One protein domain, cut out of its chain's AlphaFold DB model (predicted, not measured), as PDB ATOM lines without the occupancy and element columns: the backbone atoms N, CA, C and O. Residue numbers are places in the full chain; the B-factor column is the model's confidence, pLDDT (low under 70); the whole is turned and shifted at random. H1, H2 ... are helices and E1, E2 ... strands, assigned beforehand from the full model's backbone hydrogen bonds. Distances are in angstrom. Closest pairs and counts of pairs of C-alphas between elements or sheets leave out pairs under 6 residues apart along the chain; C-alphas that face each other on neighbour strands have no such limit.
ATOM      1  N   GLU A  48     139.648 104.928 153.964       86.25
ATOM      2  CA  GLU A  48     140.201 104.664 152.630       86.25
ATOM      3  C   GLU A  48     139.120 104.450 151.553       86.25
ATOM      4  O   GLU A  48     139.443 104.379 150.364       86.25
ATOM      5  N   ALA A  49     137.837 104.379 151.932       91.06
ATOM      6  CA  ALA A  49     136.743 104.173 150.990       91.06
ATOM      7  C   ALA A  49     136.723 105.271 149.914       91.06
ATOM      8  O   ALA A  49     136.742 106.460 150.218       91.06
ATOM      9  N   VAL A  50     136.678 104.888 148.637       92.31
ATOM     10  CA  VAL A  50     136.669 105.849 147.525       92.31
ATOM     11  C   VAL A  50     135.253 106.381 147.328       92.31
ATOM     12  O   VAL A  50     134.349 105.621 146.983       92.31
ATOM     13  N   VAL A  51     135.070 107.689 147.507       91.81
ATOM     14  CA  VAL A  51     133.772 108.363 147.338       91.81
ATOM     15  C   VAL A  51     133.592 108.948 145.939       91.81
ATOM     16  O   VAL A  51     132.464 109.081 145.473       91.81
ATOM     17  N   ALA A  52     134.689 109.253 145.238       93.12
ATOM     18  CA  ALA A  52     134.658 109.649 143.836       93.12
ATOM     19  C   ALA A  52     135.960 109.293 143.110       93.12
ATOM     20  O   ALA A  52     137.045 109.259 143.693       93.12
ATOM     21  N   ARG A  53     135.838 109.060 141.802       94.00
ATOM     22  CA  ARG A  53     136.955 108.845 140.883       94.00
ATOM     23  C   ARG A  53     136.816 109.815 139.721       94.00
ATOM     24  O   ARG A  53     135.769 109.856 139.083       94.00
ATOM     25  N   ILE A  54     137.872 110.572 139.462       92.62
ATOM     26  CA  ILE A  54     137.958 111.493 138.333       92.62
ATOM     27  C   ILE A  54     138.960 110.906 137.345       92.62
ATOM     28  O   ILE A  54     140.092 110.616 137.727       92.62
ATOM     29  N   GLU A  55     138.547 110.732 136.092       91.62
ATOM     30  CA  GLU A  55     139.395 110.227 135.011       91.62
ATOM     31  C   GLU A  55     139.358 111.216 133.843       91.62
ATOM     32  O   GLU A  55     138.293 111.523 133.310       91.62
ATOM     33  N   GLN A  56     140.523 111.732 133.449       85.44
ATOM     34  CA  GLN A  56     140.664 112.645 132.318       85.44
ATOM     35  C   GLN A  56     141.914 112.269 131.514       85.44
ATOM     36  O   GLN A  56     143.044 112.622 131.864       85.44
ATOM     37  N   GLY A  57     141.717 111.515 130.431       85.62
ATOM     38  CA  GLY A  57     142.818 110.957 129.643       85.62
ATOM     39  C   GLY A  57     143.704 110.046 130.499       85.62
ATOM     40  O   GLY A  57     143.223 109.076 131.073       85.62
ATOM     41  N   ASN A  58     144.989 110.385 130.610       86.06
ATOM     42  CA  ASN A  58     145.957 109.637 131.425       86.06
ATOM     43  C   ASN A  58     145.990 110.071 132.899       86.06
ATOM     44  O   ASN A  58     146.730 109.491 133.691       86.06
ATOM     45  N   TRP A  59     145.245 111.113 133.270       89.81
ATOM     46  CA  TRP A  59     145.193 111.592 134.643       89.81
ATOM     47  C   TRP A  59     144.025 110.955 135.391       89.81
ATOM     48  O   TRP A  59     142.898 110.914 134.893       89.81
ATOM     49  N   GLN A  60     144.307 110.484 136.603       91.44
ATOM     50  CA  GLN A  60     143.315 109.926 137.509       91.44
ATOM     51  C   GLN A  60     143.487 110.540 138.897       91.44
ATOM     52  O   GLN A  60     144.603 110.629 139.406       91.44
ATOM     53  N   SER A  61     142.377 110.931 139.521       92.25
ATOM     54  CA  SER A  61     142.339 111.348 140.923       92.25
ATOM     55  C   SER A  61     141.283 110.542 141.659       92.25
ATOM     56  O   SER A  61     140.109 110.540 141.287       92.25
ATOM     57  N   LEU A  62     141.702 109.889 142.738       94.06
ATOM     58  CA  LEU A  62     140.807 109.250 143.695       94.06
ATOM     59  C   LEU A  62     140.521 110.238 144.815       94.06
ATOM     60  O   LEU A  62     141.444 110.886 145.296       94.06
ATOM     61  N   ILE A  63     139.254 110.356 145.195       94.06
ATOM     62  CA  ILE A  63     138.836 111.089 146.386       94.06
ATOM     63  C   ILE A  63     138.375 110.035 147.385       94.06
ATOM     64  O   ILE A  63     137.396 109.323 147.136       94.06
ATOM     65  N   THR A  64     139.112 109.901 148.483       94.56
ATOM     66  CA  THR A  64     138.750 109.006 149.587       94.56
ATOM     67  C   THR A  64     137.762 109.686 150.527       94.56
ATOM     68  O   THR A  64     137.615 110.911 150.517       94.56
ATOM     69  N   LEU A  65     137.084 108.896 151.356       89.75
ATOM     70  CA  LEU A  65     136.167 109.395 152.370       89.75
ATOM     71  C   LEU A  65     136.901 110.312 153.349       89.75
ATOM     72  O   LEU A  65     136.400 111.389 153.647       89.75
ATOM     73  N   ALA A  66     138.112 109.940 153.775       91.12
ATOM     74  CA  ALA A  66     138.910 110.768 154.674       91.12
ATOM     75  C   ALA A  66     139.262 112.137 154.075       91.12
ATOM     76  O   ALA A  66     139.091 113.147 154.753       91.12
ATOM     77  N   GLU A  67     139.717 112.180 152.817       92.38
ATOM     78  CA  GLU A  67     140.006 113.448 152.136       92.38
ATOM     79  C   GLU A  67     138.735 114.294 152.014       92.38
ATOM     80  O   GLU A  67     138.741 115.489 152.297       92.38
ATOM     81  N   PHE A  68     137.633 113.674 151.597       92.31
ATOM     82  CA  PHE A  68     136.361 114.360 151.439       92.31
ATOM     83  C   PHE A  68     135.865 114.971 152.754       92.31
ATOM     84  O   PHE A  68     135.503 116.146 152.777       92.31
ATOM     85  N   GLU A  69     135.875 114.199 153.842       87.88
ATOM     86  CA  GLU A  69     135.459 114.661 155.167       87.88
ATOM     87  C   GLU A  69     136.356 115.791 155.679       87.88
ATOM     88  O   GLU A  69     135.841 116.788 156.180       87.88
ATOM     89  N   GLU A  70     137.676 115.684 155.509       89.62
ATOM     90  CA  GLU A  70     138.625 116.738 155.885       89.62
ATOM     91  C   GLU A  70     138.302 118.055 155.168       89.62
ATOM     92  O   GLU A  70     138.100 119.087 155.809       89.62
ATOM     93  N   ARG A  71     138.141 118.010 153.841       90.50
ATOM     94  CA  ARG A  71     137.808 119.192 153.029       90.50
ATOM     95  C   ARG A  71     136.427 119.754 153.338       90.50
ATOM     96  O   ARG A  71     136.220 120.969 153.305       90.50
ATOM     97  N   TYR A  72     135.471 118.884 153.645       88.81
ATOM     98  CA  TYR A  72     134.134 119.303 154.036       88.81
ATOM     99  C   TYR A  72     134.152 120.054 155.372       88.81
ATOM    100  O   TYR A  72     133.520 121.105 155.501       88.81
ATOM    101  N   LEU A  73     134.922 119.555 156.342       88.38
ATOM    102  CA  LEU A  73     135.083 120.167 157.659       88.38
ATOM    103  C   LEU A  73     135.751 121.542 157.582       88.38
ATOM    104  O   LEU A  73     135.304 122.448 158.277       88.38
ATOM    105  N   GLU A  74     136.739 121.729 156.702       85.62
ATOM    106  CA  GLU A  74     137.376 123.037 156.456       85.62
ATOM    107  C   GLU A  74     136.370 124.113 156.002       85.62
ATOM    108  O   GLU A  74     136.579 125.305 156.224       85.62
ATOM    109  N   THR A  75     135.254 123.704 155.389       80.38
ATOM    110  CA  THR A  75     134.197 124.613 154.913       80.38
ATOM    111  C   THR A  75     133.169 124.951 156.006       80.38
ATOM    112  O   THR A  75     132.366 125.876 155.844       80.38
ATOM    113  N   ARG A  76     133.154 124.221 157.129       81.25
ATOM    114  CA  ARG A  76     132.183 124.383 158.225       81.25
ATOM    115  C   ARG A  76     132.831 125.033 159.445       81.25
ATOM    116  O   ARG A  76     134.027 124.905 159.673       81.25
ATOM    117  N   ARG A  77     132.039 125.735 160.267       71.38
ATOM    118  CA  ARG A  77     132.569 126.367 161.491       71.38
ATOM    119  C   ARG A  77     132.911 125.348 162.574       71.38
ATOM    120  O   ARG A  77     133.728 125.642 163.441       71.38
ATOM    121  N   SER A  78     132.276 124.175 162.557       74.62
ATOM    122  CA  SER A  78     132.549 123.102 163.509       74.62
ATOM    123  C   SER A  78     132.264 121.713 162.933       74.62
ATOM    124  O   SER A  78     131.439 121.539 162.034       74.62
ATOM    125  N   ALA A  79     132.903 120.702 163.526       72.19
ATOM    126  CA  ALA A  79     132.649 119.298 163.211       72.19
ATOM    127  C   ALA A  79     131.252 118.811 163.632       72.19
ATOM    128  O   ALA A  79     130.818 117.743 163.206       72.19
ATOM    129  N   GLU A  80     130.556 119.549 164.498       71.75
ATOM    130  CA  GLU A  80     129.181 119.232 164.892       71.75
ATOM    131  C   GLU A  80     128.183 119.691 163.826       71.75
ATOM    132  O   GLU A  80     127.325 118.914 163.420       71.75
ATOM    133  N   GLU A  81     128.358 120.900 163.286       72.69
ATOM    134  CA  GLU A  81     127.545 121.396 162.167       72.69
ATOM    135  C   GLU A  81     127.668 120.490 160.937       72.69
ATOM    136  O   GLU A  81     126.662 120.158 160.317       72.69
ATOM    137  N   ALA A  82     128.884 120.023 160.632       72.31
ATOM    138  CA  ALA A  82     129.116 119.099 159.524       72.31
ATOM    139  C   ALA A  82     128.331 117.783 159.681       72.31
ATOM    140  O   ALA A  82     127.768 117.263 158.720       72.31
ATOM    141  N   ARG A  83     128.242 117.249 160.904       70.75
ATOM    142  CA  ARG A  83     127.546 115.982 161.192       70.75
ATOM    143  C   ARG A  83     126.025 116.078 161.100       70.75
ATOM    144  O   ARG A  83     125.367 115.050 160.965       70.75
ATOM    145  N   GLN A  84     125.478 117.286 161.163       77.00
ATOM    146  CA  GLN A  84     124.039 117.541 161.071       77.00
ATOM    147  C   GLN A  84     123.576 117.823 159.634       77.00
ATOM    148  O   GLN A  84     122.375 117.930 159.384       77.00
ATOM    149  N   ASP A  85     124.507 117.929 158.684       80.94
ATOM    150  CA  ASP A  85     124.180 118.185 157.289       80.94
ATOM    151  C   ASP A  85     123.549 116.977 156.587       80.94
ATOM    152  O   ASP A  85     123.838 115.810 156.863       80.94
ATOM    153  N   SER A  86     122.678 117.271 155.623       85.19
ATOM    154  CA  SER A  86     121.989 116.260 154.830       85.19
ATOM    155  C   SER A  86     122.914 115.590 153.810       85.19
ATOM    156  O   SER A  86     123.876 116.172 153.309       85.19
ATOM    157  N   LEU A  87     122.539 114.381 153.381       85.69
ATOM    158  CA  LEU A  87     123.207 113.683 152.275       85.69
ATOM    159  C   LEU A  87     123.250 114.518 150.979       85.69
ATOM    160  O   LEU A  87     124.176 114.370 150.186       85.69
ATOM    161  N   SER A  88     122.265 115.397 150.752       87.75
ATOM    162  CA  SER A  88     122.268 116.303 149.599       87.75
ATOM    163  C   SER A  88     123.377 117.351 149.692       87.75
ATOM    164  O   SER A  88     124.081 117.551 148.709       87.75
ATOM    165  N   ALA A  89     123.607 117.941 150.869       87.94
ATOM    166  CA  ALA A  89     124.690 118.901 151.078       87.94
ATOM    167  C   ALA A  89     126.069 118.265 150.834       87.94
ATOM    168  O   ALA A  89     126.935 118.874 150.205       87.94
ATOM    169  N   TYR A  90     126.248 117.008 151.256       88.31
ATOM    170  CA  TYR A  90     127.455 116.237 150.956       88.31
ATOM    171  C   TYR A  90     127.657 116.021 149.451       88.31
ATOM    172  O   TYR A  90     128.765 116.210 148.954       88.31
ATOM    173  N   ARG A  91     126.602 115.667 148.704       90.12
ATOM    174  CA  ARG A  91     126.688 115.500 147.241       90.12
ATOM    175  C   ARG A  91     127.009 116.810 146.525       90.12
ATOM    176  O   ARG A  91     127.912 116.834 145.702       90.12
ATOM    177  N   GLU A  92     126.330 117.895 146.884       92.50
ATOM    178  CA  GLU A  92     126.581 119.220 146.307       92.50
ATOM    179  C   GLU A  92     128.011 119.705 146.583       92.50
ATOM    180  O   GLU A  92     128.652 120.331 145.737       92.50
ATOM    181  N   PHE A  93     128.549 119.427 147.773       93.06
ATOM    182  CA  PHE A  93     129.953 119.700 148.052       93.06
ATOM    183  C   PHE A  93     130.886 118.805 147.231       93.06
ATOM    184  O   PHE A  93     131.844 119.323 146.661       93.06
ATOM    185  N   LEU A  94     130.600 117.502 147.125       93.25
ATOM    186  CA  LEU A  94     131.408 116.565 146.338       93.25
ATOM    187  C   LEU A  94     131.512 117.004 144.874       93.25
ATOM    188  O   LEU A  94     132.611 117.036 144.330       93.25
ATOM    189  N   GLU A  95     130.395 117.393 144.260       94.44
ATOM    190  CA  GLU A  95     130.359 117.905 142.885       94.44
ATOM    191  C   GLU A  95     131.221 119.165 142.733       94.44
ATOM    192  O   GLU A  95     132.100 119.215 141.872       94.44
ATOM    193  N   ARG A  96     131.071 120.148 143.633       94.50
ATOM    194  CA  ARG A  96     131.908 121.361 143.618       94.50
ATOM    195  C   ARG A  96     133.392 121.062 143.824       94.50
ATOM    196  O   ARG A  96     134.237 121.738 143.238       94.50
ATOM    197  N   TYR A  97     133.720 120.076 144.654       94.31
ATOM    198  CA  TYR A  97     135.101 119.681 144.912       94.31
ATOM    199  C   TYR A  97     135.729 118.969 143.706       94.31
ATOM    200  O   TYR A  97     136.886 119.230 143.367       94.31
ATOM    201  N   ILE A  98     134.959 118.131 143.003       94.81
ATOM    202  CA  ILE A  98     135.365 117.530 141.726       94.81
ATOM    203  C   ILE A  98     135.628 118.627 140.687       94.81
ATOM    204  O   ILE A  98     136.701 118.644 140.078       94.81
ATOM    205  N   ASP A  99     134.707 119.582 140.538       95.50
ATOM    206  CA  ASP A  99     134.867 120.721 139.627       95.50
ATOM    207  C   ASP A  99     136.109 121.554 139.958       95.50
ATOM    208  O   ASP A  99     136.848 121.971 139.064       95.50
ATOM    209  N   PHE A 100     136.362 121.796 141.246       94.75
ATOM    210  CA  PHE A 100     137.569 122.473 141.707       94.75
ATOM    211  C   PHE A 100     138.835 121.725 141.269       94.75
ATOM    212  O   PHE A 100     139.714 122.332 140.657       94.75
ATOM    213  N   LYS A 101     138.917 120.408 141.506       94.81
ATOM    214  CA  LYS A 101     140.080 119.603 141.095       94.81
ATOM    215  C   LYS A 101     140.303 119.626 139.586       94.81
ATOM    216  O   LYS A 101     141.445 119.754 139.150       94.81
ATOM    217  N   LEU A 102     139.234 119.538 138.796       94.94
ATOM    218  CA  LEU A 102     139.315 119.623 137.337       94.94
ATOM    219  C   LEU A 102     139.833 120.990 136.870       94.94
ATOM    220  O   LEU A 102     140.694 121.049 135.996       94.94
ATOM    221  N   LYS A 103     139.378 122.089 137.486       94.75
ATOM    222  CA  LYS A 103     139.876 123.444 137.188       94.75
ATOM    223  C   LYS A 103     141.351 123.613 137.541       94.75
ATOM    224  O   LYS A 103     142.099 124.190 136.759       94.75
ATOM    225  N   VAL A 104     141.779 123.096 138.694       93.06
ATOM    226  CA  VAL A 104     143.193 123.121 139.099       93.06
ATOM    227  C   VAL A 104     144.045 122.315 138.119       93.06
ATOM    228  O   VAL A 104     145.093 122.788 137.690       93.06
ATOM    229  N   LYS A 105     143.583 121.128 137.711       93.62
ATOM    230  CA  LYS A 105     144.272 120.298 136.718       93.62
ATOM    231  C   LYS A 105     144.429 121.016 135.375       93.62
ATOM    232  O   LYS A 105     145.533 121.046 134.844       93.62
ATOM    233  N   ASP A 106     143.357 121.617 134.860       94.00
ATOM    234  CA  ASP A 106     143.388 122.405 133.619       94.00
ATOM    235  C   ASP A 106     144.351 123.601 133.723       94.00
ATOM    236  O   ASP A 106     145.084 123.893 132.780       94.00
ATOM    237  N   ALA A 107     144.407 124.262 134.883       92.50
ATOM    238  CA  ALA A 107     145.349 125.350 135.122       92.50
ATOM    239  C   ALA A 107     146.816 124.881 135.115       92.50
ATOM    240  O   ALA A 107     147.663 125.539 134.510       92.50
ATOM    241  N   ILE A 108     147.110 123.732 135.734       91.06
ATOM    242  CA  ILE A 108     148.448 123.117 135.732       91.06
ATOM    243  C   ILE A 108     148.844 122.683 134.316       91.06
ATOM    244  O   ILE A 108     149.963 122.941 133.885       91.06
ATOM    245  N   ASP A 109     147.930 122.086 133.549       92.12
ATOM    246  CA  ASP A 109     148.204 121.693 132.158       92.12
ATOM    247  C   ASP A 109     148.544 122.894 131.263       92.12
ATOM    248  O   ASP A 109     149.283 122.761 130.287       92.12
ATOM    249  N   LYS A 110     148.025 124.077 131.610       93.19
ATOM    250  CA  LYS A 110     148.336 125.356 130.958       93.19
ATOM    251  C   LYS A 110     149.613 126.018 131.487       93.19
ATOM    252  O   LYS A 110     150.020 127.040 130.940       93.19
ATOM    253  N   GLY A 111     150.249 125.448 132.510       91.31
ATOM    254  CA  GLY A 111     151.484 125.952 133.112       91.31
ATOM    255  C   GLY A 111     151.296 127.122 134.079       91.31
ATOM    256  O   GLY A 111     152.277 127.781 134.420       91.31
TER     257      GLY A 111
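Overview. This is residues 48 to 111 of the 219 residues of the protein "PpiC domain-containing protein" of Chlorobium sp. 445 (UniProt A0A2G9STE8). A long helix, H3, runs past one face of a two-stranded hairpin, E1 and E2, while H1 bridges from the end of E2 to H3 and crosses H3 about perpendicularly. The short H2 lies beyond H1, far from the strands, and residues 106 to 111 stick out at the other end. The printed part has 64 residues, with the order E1, E2, H1, H2, H3; the sheet, E1 - E2, is antiparallel and the class is mixed, helices and strands. The whole is elongated, 39 by 23 by 18 A, and only just loose, close to compact, with a radius of gyration of the C-alphas of 13.1 A.

Along the chain. Find C-alpha 50 at (136.669, 105.849, 147.525); from there E1 runs 17.1 A through residues 50 to 56. E2, residues 59 to 64, covers 16.5 A. H1, residues 65 to 74, follows directly and covers 14.3 A. H2 is residues 79 to 83. H3 begins at C-alpha 87 (123.207, 113.683, 152.275) and runs 33.1 A to C-alpha 109 (148.204, 121.693, 132.158).

Arrangement. Look first at the hairpin, where E1 and E2 are antiparallel at 168 degrees; N 54 and O 61 are 2.9 A apart, within hydrogen-bond range. The closest C-alphas of E1 and H3 are those of Ile 54 and Ile 98, 7.4 A apart. E2 and H3 are near each other, with 7 pairs of C-alphas within 10 A. H1 and H3 only just touch, with 3 pairs within 8 A, through residues 90 to 94 of H3 alone; their closest C-alphas, Tyr 72 and Phe 93, are 7.3 A apart, and their lines are about perpendicular at 87 degrees. H1 and H2 only just touch, with 3 pairs, and only at the corner, Leu 73 to Ala 79 being the closest C-alphas at 6.1 A. H2 is apart from E1, E2 and H3. In H1, H2 and H3 every O i to N i+4 pair is within hydrogen-bond range.

Size, cuts and confidence. The two C-alphas farthest apart, Gln 84 and Gly 111, are 40.1 A from each other. The printed part has no cut, and its four links are tight. Residues 106 to 111, of which 106 to 109 belong to H3, stand free. No printed residue is under 70 in pLDDT, though the mean of H2 is 72 against 88.5 for the printed part.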